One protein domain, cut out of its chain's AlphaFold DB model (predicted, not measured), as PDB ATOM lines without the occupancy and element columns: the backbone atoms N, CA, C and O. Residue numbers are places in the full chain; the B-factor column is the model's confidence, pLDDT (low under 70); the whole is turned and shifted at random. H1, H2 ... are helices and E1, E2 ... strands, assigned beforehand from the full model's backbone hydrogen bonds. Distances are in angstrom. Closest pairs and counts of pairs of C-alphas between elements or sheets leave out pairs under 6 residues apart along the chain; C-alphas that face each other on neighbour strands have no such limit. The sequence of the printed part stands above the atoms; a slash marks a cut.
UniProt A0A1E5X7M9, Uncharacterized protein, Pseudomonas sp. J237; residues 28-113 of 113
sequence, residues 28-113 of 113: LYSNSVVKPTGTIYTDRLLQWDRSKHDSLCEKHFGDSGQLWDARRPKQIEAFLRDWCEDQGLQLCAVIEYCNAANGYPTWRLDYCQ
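This is residues 28 to 113 of the 113 residues of an uncharacterized protein of Pseudomonas sp. J237 (UniProt A0A1E5X7M9). Picture a wall of four antiparallel strands with one helix, H3, packed across one face and a second helix, H2, beside H3 but clear of the sheet; no named helix covers the other face. The short helix H1 follows straight on from strand E2, grazes the sheet and leads to H2, while the long hairpin of E3 and E4 makes up the inner part of the wall. The printed part has 86 residues, with three named helices and four named strands in the order E1, E2, H1, H2, H3, E3, E4, and the sheet's order is E1, E3, E4, E2. The class is mixed, helices and strands, and the whole is compact, with a radius of gyration of the C-alphas of 12.2 A and spans of 34 by 27 by 21 A.

Begin at residues 28 to 30, edge strand E1, antiparallel to E3, residues 90 to 98; look for N 28 and O 94, 2.8 A apart. E3 and E4, residues 105 to 112, form an antiparallel hairpin at 158 degrees, with N 95 and O 108 at 2.9 A. The other edge strand, E2, residues 38 to 41, is antiparallel to E4, with N 40 and O 109 at 2.9 A. H1, residues 42 to 48, only grazes the sheet, with residues 42 to 44; the C-alphas of Thr 42 and Trp 107 are its closest to E4, at 5.4 A. H2, residues 50 to 61, is close to H1 but not clearly touching it: the closest C-alphas are those of Leu 46 and His 53, 6.1 A apart. H3, residues 73 to 84, is on the sheet at a height over the sheet of 8.3 A; H3 and the sheet E1, E3, E4, E2 form two layers, a helix on one face of a sheet. It runs across the strands, at 79 degrees to E3 on the local plane, and the closest C-alphas of the two are those of Glu 77 and Leu 91, at 5.2 A. H2 is not on the sheet; it touches H3 in a helical hairpin, opposite ways at a shallow tilt of 33 degrees, only just short of steep, closest at the C-alphas of His 60 and Gln 75, 5.9 A. In H2 and H3 every O i to N i+4 pair is within hydrogen-bond range; in H1, 2 of 3 are.

Find C-alpha 28 at (-17.913, 1.555, 10.128), where E1 begins. H2 starts at C-alpha 50, (-0.422, -8.354, -3.299), and is 15.5 A long; H3 is 16.2 A long. E3 measures 24.6 A, and E4 23.4 A, ending at C-alpha 112, (-23.824, -7.477, -3.435).

The C-alphas of Gly 88 and Asn 102 are the two farthest apart, at 35.2 A. The printed part has no cut, and its one long link is the 11 residues between H2 and H3. The mean pLDDT of the printed part is 93.8, and no printed residue is under 70.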
ATOM      1  N   LEU A  28     -18.357   0.239  10.597       95.44
ATOM      2  CA  LEU A  28     -17.913   1.555  10.128       95.44
ATOM      3  C   LEU A  28     -18.852   2.121   9.060       95.44
ATOM      4  O   LEU A  28     -19.077   3.325   8.980       95.44
ATOM      5  N   TYR A  29     -19.422   1.234   8.249       95.81
ATOM      6  CA  TYR A  29     -20.410   1.562   7.232       95.81
ATOM      7  C   TYR A  29     -21.413   0.420   7.104       95.81
ATOM      8  O   TYR A  29     -21.038  -0.751   7.170       95.81
ATOM      9  N   SER A  30     -22.683   0.762   6.901       94.88
ATOM     10  CA  SER A  30     -23.742  -0.195   6.590       94.88
ATOM     11  C   SER A  30     -24.814   0.468   5.733       94.88
ATOM     12  O   SER A  30     -25.323   1.537   6.072       94.88
ATOM     13  N   ASN A  31     -25.157  -0.192   4.634       91.50
ATOM     14  CA  ASN A  31     -26.321   0.085   3.818       91.50
ATOM     15  C   ASN A  31     -27.397  -0.960   4.139       91.50
ATOM     16  O   ASN A  31     -27.359  -2.081   3.641       91.50
ATOM     17  N   SER A  32     -28.360  -0.586   4.981       80.44
ATOM     18  CA  SER A  32     -29.425  -1.480   5.454       80.44
ATOM     19  C   SER A  32     -30.448  -1.865   4.382       80.44
ATOM     20  O   SER A  32     -31.272  -2.745   4.620       80.44
ATOM     21  N   VAL A  33     -30.420  -1.215   3.215       85.44
ATOM     22  CA  VAL A  33     -31.366  -1.472   2.119       85.44
ATOM     23  C   VAL A  33     -30.978  -2.721   1.327       85.44
ATOM     24  O   VAL A  33     -31.830  -3.338   0.692       85.44
ATOM     25  N   VAL A  34     -29.702  -3.114   1.366       84.06
ATOM     26  CA  VAL A  34     -29.152  -4.128   0.467       84.06
ATOM     27  C   VAL A  34     -28.682  -5.341   1.258       84.06
ATOM     28  O   VAL A  34     -27.929  -5.224   2.225       84.06
ATOM     29  N   LYS A  35     -29.129  -6.532   0.847       90.12
ATOM     30  CA  LYS A  35     -28.683  -7.791   1.443       90.12
ATOM     31  C   LYS A  35     -27.378  -8.229   0.764       90.12
ATOM     32  O   LYS A  35     -27.390  -8.418  -0.451       90.12
ATOM     33  N   PRO A  36     -26.273  -8.407   1.505       93.81
ATOM     34  CA  PRO A  36     -25.018  -8.839   0.906       93.81
ATOM     35  C   PRO A  36     -25.128 -10.260   0.341       93.81
ATOM     36  O   PRO A  36     -25.736 -11.140   0.959       93.81
ATOM     37  N   THR A  37     -24.538 -10.466  -0.835       95.75
ATOM     38  CA  THR A  37     -24.420 -11.764  -1.517       95.75
ATOM     39  C   THR A  37     -23.005 -12.334  -1.418       95.75
ATOM     40  O   THR A  37     -22.823 -13.534  -1.615       95.75
ATOM     41  N   GLY A  38     -22.021 -11.510  -1.041       95.25
ATOM     42  CA  GLY A  38     -20.634 -11.915  -0.858       95.25
ATOM     43  C   GLY A  38     -19.898 -11.108   0.212       95.25
ATOM     44  O   GLY A  38     -20.362 -10.067   0.684       95.25
ATOM     45  N   THR A  39     -18.728 -11.619   0.593       96.25
ATOM     46  CA  THR A  39     -17.862 -11.047   1.628       96.25
ATOM     47  C   THR A  39     -16.396 -11.209   1.232       96.25
ATOM     48  O   THR A  39     -15.980 -12.282   0.798       96.25
ATOM     49  N   ILE A  40     -15.594 -10.166   1.440       95.88
ATOM     50  CA  ILE A  40     -14.131 -10.193   1.342       95.88
ATOM     51  C   ILE A  40     -13.526  -9.776   2.684       95.88
ATOM     52  O   ILE A  40     -13.947  -8.791   3.284       95.88
ATOM     53  N   TYR A  41     -12.507 -10.504   3.139       94.38
ATOM     54  CA  TYR A  41     -11.684 -10.100   4.278       94.38
ATOM     55  C   TYR A  41     -10.397  -9.452   3.767       94.38
ATOM     56  O   TYR A  41      -9.741  -9.985   2.871       94.38
ATOM     57  N   THR A  42     -10.038  -8.286   4.298       93.44
ATOM     58  CA  THR A  42      -8.966  -7.458   3.728       93.44
ATOM     59  C   THR A  42      -7.581  -8.078   3.865       93.44
ATOM     60  O   THR A  42      -6.723  -7.849   3.020       93.44
ATOM     61  N   ASP A  43      -7.362  -8.922   4.873       90.38
ATOM     62  CA  ASP A  43      -6.136  -9.713   5.012       90.38
ATOM     63  C   ASP A  43      -5.978 -10.746   3.883       90.38
ATOM     64  O   ASP A  43      -4.853 -11.072   3.496       90.38
ATOM     65  N   ARG A  44      -7.089 -11.235   3.317       91.50
ATOM     66  CA  ARG A  44      -7.074 -12.170   2.185       91.50
ATOM     67  C   ARG A  44      -6.703 -11.497   0.875       91.50
ATOM     68  O   ARG A  44      -6.031 -12.132   0.074       91.50
ATOM     69  N   LEU A  45      -7.054 -10.224   0.681       93.19
ATOM     70  CA  LEU A  45      -6.672  -9.468  -0.518       93.19
ATOM     71  C   LEU A  45      -5.151  -9.470  -0.717       93.19
ATOM     72  O   LEU A  45      -4.663  -9.828  -1.785       93.19
ATOM     73  N   LEU A  46      -4.407  -9.151   0.348       87.81
ATOM     74  CA  LEU A  46      -2.945  -9.148   0.326       87.81
ATOM     75  C   LEU A  46      -2.362 -10.552   0.101       87.81
ATOM     76  O   LEU A  46      -1.369 -10.702  -0.605       87.81
ATOM     77  N   GLN A  47      -2.963 -11.574   0.719       92.50
ATOM     78  CA  GLN A  47      -2.508 -12.964   0.601       92.50
ATOM     79  C   GLN A  47      -2.756 -13.547  -0.795       92.50
ATOM     80  O   GLN A  47      -1.959 -14.358  -1.257       92.50
ATOM     81  N   TRP A  48      -3.862 -13.174  -1.439       95.00
ATOM     82  CA  TRP A  48      -4.238 -13.692  -2.752       95.00
ATOM     83  C   TRP A  48      -3.448 -13.041  -3.877       95.00
ATOM     84  O   TRP A  48      -2.869 -13.751  -4.693       95.00
ATOM     85  N   ASP A  49      -3.412 -11.708  -3.915       96.06
ATOM     86  CA  ASP A  49      -2.657 -10.973  -4.925       96.06
ATOM     87  C   ASP A  49      -2.233  -9.604  -4.390       96.06
ATOM     88  O   ASP A  49      -2.934  -8.595  -4.506       96.06
ATOM     89  N   ARG A  50      -1.032  -9.578  -3.812       94.69
ATOM     90  CA  ARG A  50      -0.422  -8.354  -3.299       94.69
ATOM     91  C   ARG A  50      -0.213  -7.297  -4.384       94.69
ATOM     92  O   ARG A  50      -0.409  -6.119  -4.111       94.69
ATOM     93  N   SER A  51       0.183  -7.693  -5.592       96.38
ATOM     94  CA  SER A  51       0.487  -6.735  -6.663       96.38
ATOM     95  C   SER A  51      -0.782  -6.020  -7.125       96.38
ATOM     96  O   SER A  51      -0.810  -4.788  -7.224       96.38
ATOM     97  N   LYS A  52      -1.866  -6.783  -7.330       97.31
ATOM     98  CA  LYS A  52      -3.191  -6.235  -7.646       97.31
ATOM     99  C   LYS A  52      -3.710  -5.368  -6.501       97.31
ATOM    100  O   LYS A  52      -4.209  -4.274  -6.757       97.31
ATOM    101  N   HIS A  53      -3.549  -5.812  -5.252       96.56
ATOM    102  CA  HIS A  53      -3.972  -5.055  -4.071       96.56
ATOM    103  C   HIS A  53      -3.281  -3.693  -3.998       96.56
ATOM    104  O   HIS A  53      -3.964  -2.675  -3.917       96.56
ATOM    105  N   ASP A  54      -1.947  -3.674  -4.052       96.19
ATOM    106  CA  ASP A  54      -1.159  -2.452  -3.894       96.19
ATOM    107  C   ASP A  54      -1.442  -1.481  -5.056       96.19
ATOM    108  O   ASP A  54      -1.671  -0.295  -4.825       96.19
ATOM    109  N   SER A  55      -1.568  -1.993  -6.286       97.44
ATOM    110  CA  SER A  55      -1.915  -1.185  -7.468       97.44
ATOM    111  C   SER A  55      -3.308  -0.553  -7.369       97.44
ATOM    112  O   SER A  55      -3.497   0.614  -7.717       97.44
ATOM    113  N   LEU A  56      -4.304  -1.309  -6.900       97.31
ATOM    114  CA  LEU A  56      -5.662  -0.793  -6.724       97.31
ATOM    115  C   LEU A  56      -5.769   0.141  -5.517       97.31
ATOM    116  O   LEU A  56      -6.552   1.092  -5.563       97.31
ATOM    117  N   CYS A  57      -4.985  -0.087  -4.461       96.75
ATOM    118  CA  CYS A  57      -4.936   0.842  -3.343       96.75
ATOM    119  C   CYS A  57      -4.363   2.193  -3.781       96.75
ATOM    120  O   CYS A  57      -4.985   3.222  -3.520       96.75
ATOM    121  N   GLU A  58      -3.269   2.187  -4.544       97.44
ATOM    122  CA  GLU A  58      -2.673   3.413  -5.075       97.44
ATOM    123  C   GLU A  58      -3.679   4.168  -5.960       97.44
ATOM    124  O   GLU A  58      -3.908   5.362  -5.783       97.44
ATOM    125  N   LYS A  59      -4.376   3.451  -6.853       97.50
ATOM    126  CA  LYS A  59      -5.392   4.026  -7.747       97.50
ATOM    127  C   LYS A  59      -6.545   4.710  -7.001       97.50
ATOM    128  O   LYS A  59      -6.983   5.784  -7.412       97.50
ATOM    129  N   HIS A  60      -7.091   4.068  -5.966       97.25
ATOM    130  CA  HIS A  60      -8.344   4.505  -5.330       97.25
ATOM    131  C   HIS A  60      -8.142   5.325  -4.058       97.25
ATOM    132  O   HIS A  60      -9.021   6.118  -3.704       97.25
ATOM    133  N   PHE A  61      -7.010   5.153  -3.376       96.00
ATOM    134  CA  PHE A  61      -6.720   5.770  -2.081       96.00
ATOM    135  C   PHE A  61      -5.454   6.638  -2.087       96.00
ATOM    136  O   PHE A  61      -5.342   7.503  -1.222       96.00
ATOM    137  N   GLY A  62      -4.559   6.482  -3.073       95.62
ATOM    138  CA  GLY A  62      -3.280   7.204  -3.133       95.62
ATOM    139  C   GLY A  62      -2.238   6.690  -2.134       95.62
ATOM    140  O   GLY A  62      -1.345   7.438  -1.742       95.62
ATOM    141  N   ASP A  63      -2.409   5.452  -1.661       94.25
ATOM    142  CA  ASP A  63      -1.478   4.750  -0.782       94.25
ATOM    143  C   ASP A  63      -1.536   3.232  -1.011       94.25
ATOM    144  O   ASP A  63      -2.449   2.722  -1.652       94.25
ATOM    145  N   SER A  64      -0.600   2.488  -0.417       91.19
ATOM    146  CA  SER A  64      -0.623   1.017  -0.339       91.19
ATOM    147  C   SER A  64      -0.988   0.517   1.069       91.19
ATOM    148  O   SER A  64      -0.519  -0.533   1.522       91.19
ATOM    149  N   GLY A  65      -1.739   1.320   1.822       88.69
ATOM    150  CA  GLY A  65      -2.081   1.059   3.213       88.69
ATOM    151  C   GLY A  65      -3.049  -0.112   3.378       88.69
ATOM    152  O   GLY A  65      -3.760  -0.509   2.456       88.69
ATOM    153  N   GLN A  66      -3.101  -0.655   4.593       88.12
ATOM    154  CA  GLN A  66      -4.058  -1.700   4.983       88.12
ATOM    155  C   GLN A  66      -5.060  -1.208   6.033       88.12
ATOM    156  O   GLN A  66      -5.785  -2.013   6.603       88.12
ATOM    157  N   LEU A  67      -5.100   0.099   6.305       91.19
ATOM    158  CA  LEU A  67      -6.076   0.712   7.203       91.19
ATOM    159  C   LEU A  67      -7.318   1.100   6.396       91.19
ATOM    160  O   LEU A  67      -7.295   2.051   5.614       91.19
ATOM    161  N   TRP A  68      -8.391   0.325   6.547       94.00
ATOM    162  CA  TRP A  68      -9.625   0.516   5.773       94.00
ATOM    163  C   TRP A  68     -10.640   1.436   6.453       94.00
ATOM    164  O   TRP A  68     -11.585   1.882   5.807       94.00
ATOM    165  N   ASP A  69     -10.431   1.765   7.723       90.69
ATOM    166  CA  ASP A  69     -11.280   2.656   8.512       90.69
ATOM    167  C   ASP A  69     -11.178   4.132   8.105       90.69
ATOM    168  O   ASP A  69     -12.153   4.872   8.218       90.69
ATOM    169  N   ALA A  70     -10.035   4.549   7.560       89.44
ATOM    170  CA  ALA A  70      -9.841   5.895   7.017       89.44
ATOM    171  C   ALA A  70     -10.399   6.075   5.587       89.44
ATOM    172  O   ALA A  70     -10.470   7.199   5.079       89.44
ATOM    173  N   ARG A  71     -10.791   4.987   4.909       94.62
ATOM    174  CA  ARG A  71     -11.193   5.004   3.493       94.62
ATOM    175  C   ARG A  71     -12.686   5.295   3.350       94.62
ATOM    176  O   ARG A  71     -13.524   4.742   4.059       94.62
ATOM    177  N   ARG A  72     -13.060   6.155   2.394       95.94
ATOM    178  CA  ARG A  72     -14.479   6.485   2.162       95.94
ATOM    179  C   ARG A  72     -15.209   5.292   1.526       95.94
ATOM    180  O   ARG A  72     -14.686   4.740   0.557       95.94
ATOM    181  N   PRO A  73     -16.456   4.973   1.932       96.06
ATOM    182  CA  PRO A  73     -17.215   3.841   1.384       96.06
ATOM    183  C   PRO A  73     -17.292   3.808  -0.149       96.06
ATOM    184  O   PRO A  73     -17.111   2.759  -0.752       96.06
ATOM    185  N   LYS A  74     -17.460   4.968  -0.803       96.19
ATOM    186  CA  LYS A  74     -17.479   5.059  -2.276       96.19
ATOM    187  C   LYS A  74     -16.166   4.621  -2.940       96.19
ATOM    188  O   LYS A  74     -16.198   4.063  -4.028       96.19
ATOM    189  N   GLN A  75     -15.021   4.883  -2.307       97.62
ATOM    190  CA  GLN A  75     -13.715   4.461  -2.827       97.62
ATOM    191  C   GLN A  75     -13.493   2.964  -2.583       97.62
ATOM    192  O   GLN A  75     -12.949   2.283  -3.442       97.62
ATOM    193  N   ILE A  76     -13.958   2.441  -1.443       97.31
ATOM    194  CA  ILE A  76     -13.938   1.000  -1.148       97.31
ATOM    195  C   ILE A  76     -14.798   0.237  -2.164       97.31
ATOM    196  O   ILE A  76     -14.366  -0.781  -2.690       97.31
ATOM    197  N   GLU A  77     -15.990   0.744  -2.489       97.44
ATOM    198  CA  GLU A  77     -16.843   0.165  -3.531       97.44
ATOM    199  C   GLU A  77     -16.143   0.154  -4.897       97.44
ATOM    200  O   GLU A  77     -16.093  -0.886  -5.544       97.44
ATOM    201  N   ALA A  78     -15.548   1.276  -5.314       98.00
ATOM    202  CA  ALA A  78     -14.800   1.354  -6.570       98.00
ATOM    203  C   ALA A  78     -13.602   0.387  -6.603       98.00
ATOM    204  O   ALA A  78     -13.376  -0.277  -7.613       98.00
ATOM    205  N   PHE A  79     -12.882   0.249  -5.485       97.62
ATOM    206  CA  PHE A  79     -11.836  -0.759  -5.325       97.62
ATOM    207  C   PHE A  79     -12.390  -2.173  -5.530       97.62
ATOM    208  O   PHE A  79     -11.801  -2.952  -6.274       97.62
ATOM    209  N   LEU A  80     -13.518  -2.515  -4.898       97.12
ATOM    210  CA  LEU A  80     -14.110  -3.851  -4.999       97.12
ATOM    211  C   LEU A  80     -14.615  -4.161  -6.409       97.12
ATOM    212  O   LEU A  80     -14.436  -5.284  -6.871       97.12
ATOM    213  N   ARG A  81     -15.187  -3.175  -7.107       98.00
ATOM    214  CA  ARG A  81     -15.595  -3.323  -8.511       98.00
ATOM    215  C   ARG A  81     -14.425  -3.693  -9.411       98.00
ATOM    216  O   ARG A  81     -14.540  -4.595 -10.234       98.00
ATOM    217  N   ASP A  82     -13.287  -3.029  -9.231       97.88
ATOM    218  CA  ASP A  82     -12.075  -3.334  -9.994       97.88
ATOM    219  C   ASP A  82     -11.420  -4.646  -9.540       97.88
ATOM    220  O   ASP A  82     -10.872  -5.387 -10.356       97.88
ATOM    221  N   TRP A  83     -11.478  -4.962  -8.244       96.94
ATOM    222  CA  TRP A  83     -10.935  -6.207  -7.708       96.94
ATOM    223  C   TRP A  83     -11.687  -7.430  -8.242       96.94
ATOM    224  O   TRP A  83     -11.056  -8.357  -8.751       96.94
ATOM    225  N   CYS A  84     -13.018  -7.414  -8.139       96.12
ATOM    226  CA  CYS A  84     -13.910  -8.488  -8.574       96.12
ATOM    227  C   CYS A  84     -14.224  -8.450 -10.076       96.12
ATOM    228  O   CYS A  84     -14.912  -9.346 -10.556       96.12
ATOM    229  N   GLU A  85     -13.743  -7.432 -10.799       96.88
ATOM    230  CA  GLU A  85     -14.013  -7.219 -12.230       96.88
ATOM    231  C   GLU A  85     -15.517  -7.126 -12.543       96.88
ATOM    232  O   GLU A  85     -15.998  -7.552 -13.590       96.88
ATOM    233  N   ASP A  86     -16.261  -6.512 -11.623       96.88
ATOM    234  CA  ASP A  86     -17.710  -6.387 -11.669       96.88
ATOM    235  C   ASP A  86     -18.127  -4.962 -11.301       96.88
ATOM    236  O   ASP A  86     -18.129  -4.567 -10.137       96.88
ATOM    237  N   GLN A  87     -18.506  -4.176 -12.308       96.38
ATOM    238  CA  GLN A  87     -18.930  -2.787 -12.121       96.38
ATOM    239  C   GLN A  87     -20.350  -2.657 -11.539       96.38
ATOM    240  O   GLN A  87     -20.731  -1.562 -11.120       96.38
ATOM    241  N   GLY A  88     -21.123  -3.748 -11.496       95.12
ATOM    242  CA  GLY A  88     -22.430  -3.816 -10.843       95.12
ATOM    243  C   GLY A  88     -22.338  -3.969  -9.325       95.12
ATOM    244  O   GLY A  88     -23.297  -3.639  -8.626       95.12
ATOM    245  N   LEU A  89     -21.172  -4.379  -8.807       96.12
ATOM    246  CA  LEU A  89     -20.956  -4.619  -7.385       96.12
ATOM    247  C   LEU A  89     -21.257  -3.364  -6.552       96.12
ATOM    248  O   LEU A  89     -20.817  -2.253  -6.877       96.12
ATOM    249  N   GLN A  90     -21.994  -3.537  -5.454       96.44
ATOM    250  CA  GLN A  90     -22.271  -2.466  -4.493       96.44
ATOM    251  C   GLN A  90     -21.801  -2.855  -3.094       96.44
ATOM    252  O   GLN A  90     -21.938  -4.002  -2.664       96.44
ATOM    253  N   LEU A  91     -21.246  -1.887  -2.371       96.88
ATOM    254  CA  LEU A  91     -20.772  -2.090  -1.010       96.88
ATOM    255  C   LEU A  91     -21.955  -2.050  -0.034       96.88
ATOM    256  O   LEU A  91     -22.654  -1.040   0.087       96.88
ATOM    257  N   CYS A  92     -22.132  -3.133   0.720       96.88
ATOM    258  CA  CYS A  92     -23.183  -3.266   1.725       96.88
ATOM    259  C   CYS A  92     -22.686  -2.874   3.118       96.88
ATOM    260  O   CYS A  92     -23.391  -2.168   3.834       96.88
ATOM    261  N   ALA A  93     -21.491  -3.309   3.524       96.75
ATOM    262  CA  ALA A  93     -20.953  -2.981   4.842       96.75
ATOM    263  C   ALA A  93     -19.423  -2.991   4.892       96.75
ATOM    264  O   ALA A  93     -18.763  -3.722   4.155       96.75
ATOM    265  N   VAL A  94     -18.879  -2.199   5.815       97.44
ATOM    266  CA  VAL A  94     -17.471  -2.235   6.227       97.44
ATOM    267  C   VAL A  94     -17.456  -2.454   7.726       97.44
ATOM    268  O   VAL A  94     -17.968  -1.625   8.484       97.44
ATOM    269  N   ILE A  95     -16.895  -3.580   8.152       96.56
ATOM    270  CA  ILE A  95     -16.898  -3.988   9.552       96.56
ATOM    271  C   ILE A  95     -15.475  -4.314   9.956       96.56
ATOM    272  O   ILE A  95     -14.818  -5.153   9.346       96.56
ATOM    273  N   GLU A  96     -15.001  -3.643  10.988       96.00
ATOM    274  CA  GLU A  96     -13.706  -3.913  11.582       96.00
ATOM    275  C   GLU A  96     -13.827  -4.997  12.656       96.00
ATOM    276  O   GLU A  96     -14.757  -5.001  13.463       96.00
ATOM    277  N   TYR A  97     -12.860  -5.904  12.673       93.25
ATOM    278  CA  TYR A  97     -12.712  -6.989  13.625       93.25
ATOM    279  C   TYR A  97     -11.346  -6.909  14.294       93.25
ATOM    280  O   TYR A  97     -10.341  -6.573  13.666       93.25
ATOM    281  N   CYS A  98     -11.295  -7.332  15.554       92.12
ATOM    282  CA  CYS A  98     -10.037  -7.634  16.210       92.12
ATOM    283  C   CYS A  98      -9.479  -8.954  15.672       92.12
ATOM    284  O   CYS A  98     -10.102 -10.006  15.841       92.12
ATOM    285  N   ASN A  99      -8.291  -8.937  15.069       88.00
ATOM    286  CA  ASN A  99      -7.580 -10.175  14.781       88.00
ATOM    287  C   ASN A  99      -7.139 -10.816  16.108       88.00
ATOM    288  O   ASN A  99      -6.273 -10.294  16.805       88.00
ATOM    289  N   ALA A 100      -7.727 -11.959  16.457       79.69
ATOM    290  CA  ALA A 100      -7.464 -12.631  17.730       79.69
ATOM    291  C   ALA A 100      -6.008 -13.107  17.896       79.69
ATOM    292  O   ALA A 100      -5.566 -13.323  19.022       79.69
ATOM    293  N   ALA A 101      -5.254 -13.273  16.803       82.19
ATOM    294  CA  ALA A 101      -3.874 -13.751  16.861       82.19
ATOM    295  C   ALA A 101      -2.874 -12.662  17.281       82.19
ATOM    296  O   ALA A 101      -1.823 -12.983  17.829       82.19
ATOM    297  N   ASN A 102      -3.160 -11.387  16.999       84.62
ATOM    298  CA  ASN A 102      -2.190 -10.300  17.184       84.62
ATOM    299  C   ASN A 102      -2.790  -8.970  17.684       84.62
ATOM    300  O   ASN A 102      -2.042  -8.033  17.943       84.62
ATOM    301  N   GLY A 103      -4.115  -8.872  17.822       84.25
ATOM    302  CA  GLY A 103      -4.833  -7.661  18.236       84.25
ATOM    303  C   GLY A 103      -4.965  -6.576  17.174       84.25
ATOM    304  O   GLY A 103      -5.644  -5.579  17.411       84.25
ATOM    305  N   TYR A 104      -4.335  -6.736  16.010       88.69
ATOM    306  CA  TYR A 104      -4.418  -5.734  14.957       88.69
ATOM    307  C   TYR A 104      -5.812  -5.741  14.316       88.69
ATOM    308  O   TYR A 104      -6.444  -6.796  14.207       88.69
ATOM    309  N   PRO A 105      -6.318  -4.572  13.894       92.12
ATOM    310  CA  PRO A 105      -7.573  -4.506  13.167       92.12
ATOM    311  C   PRO A 105      -7.467  -5.247  11.829       92.12
ATOM    312  O   PRO A 105      -6.451  -5.184  11.137       92.12
ATOM    313  N   THR A 106      -8.534  -5.955  11.477       94.12
ATOM    314  CA  THR A 106      -8.786  -6.493  10.136       94.12
ATOM    315  C   THR A 106     -10.207  -6.132   9.726       94.12
ATOM    316  O   THR A 106     -11.064  -5.941  10.589       94.12
ATOM    317  N   TRP A 107     -10.491  -6.031   8.430       96.31
ATOM    318  CA  TRP A 107     -11.790  -5.579   7.954       96.31
ATOM    319  C   TRP A 107     -12.474  -6.638   7.105       96.31
ATOM    320  O   TRP A 107     -11.858  -7.354   6.317       96.31
ATOM    321  N   ARG A 108     -13.788  -6.704   7.271       96.12
ATOM    322  CA  ARG A 108     -14.713  -7.456   6.441       96.12
ATOM    323  C   ARG A 108     -15.497  -6.471   5.588       96.12
ATOM    324  O   ARG A 108     -16.089  -5.524   6.111       96.12
ATOM    325  N   LEU A 109     -15.492  -6.710   4.287       97.00
ATOM    326  CA  LEU A 109     -16.204  -5.941   3.281       97.00
ATOM    327  C   LEU A 109     -17.332  -6.815   2.740       97.00
ATOM    328  O   LEU A 109     -17.078  -7.784   2.025       97.00
ATOM    329  N   ASP A 110     -18.566  -6.489   3.105       97.12
ATOM    330  CA  ASP A 110     -19.750  -7.190   2.608       97.12
ATOM    331  C   ASP A 110     -20.277  -6.445   1.374       97.12
ATOM    332  O   ASP A 110     -20.389  -5.215   1.395       97.12
ATOM    333  N   TYR A 111     -20.607  -7.170   0.308       96.25
ATOM    334  CA  TYR A 111     -21.041  -6.603  -0.971       96.25
ATOM    335  C   TYR A 111     -22.196  -7.395  -1.587       96.25
ATOM    336  O   TYR A 111     -22.476  -8.531  -1.190       96.25
ATOM    337  N   CYS A 112     -22.876  -6.795  -2.561       95.31
ATOM    338  CA  CYS A 112     -23.824  -7.477  -3.435       95.31
ATOM    339  C   CYS A 112     -23.376  -7.397  -4.898       95.31
ATOM    340  O   CYS A 112     -22.805  -6.385  -5.310       95.31
ATOM    341  N   GLN A 113     -23.671  -8.455  -5.647       85.06
ATOM    342  CA  GLN A 113     -23.490  -8.609  -7.092       85.06
ATOM    343  C   GLN A 113     -24.810  -9.074  -7.698       85.06
ATOM    344  O   GLN A 113     -25.502  -9.856  -6.996       85.06
TER     345      GLN A 113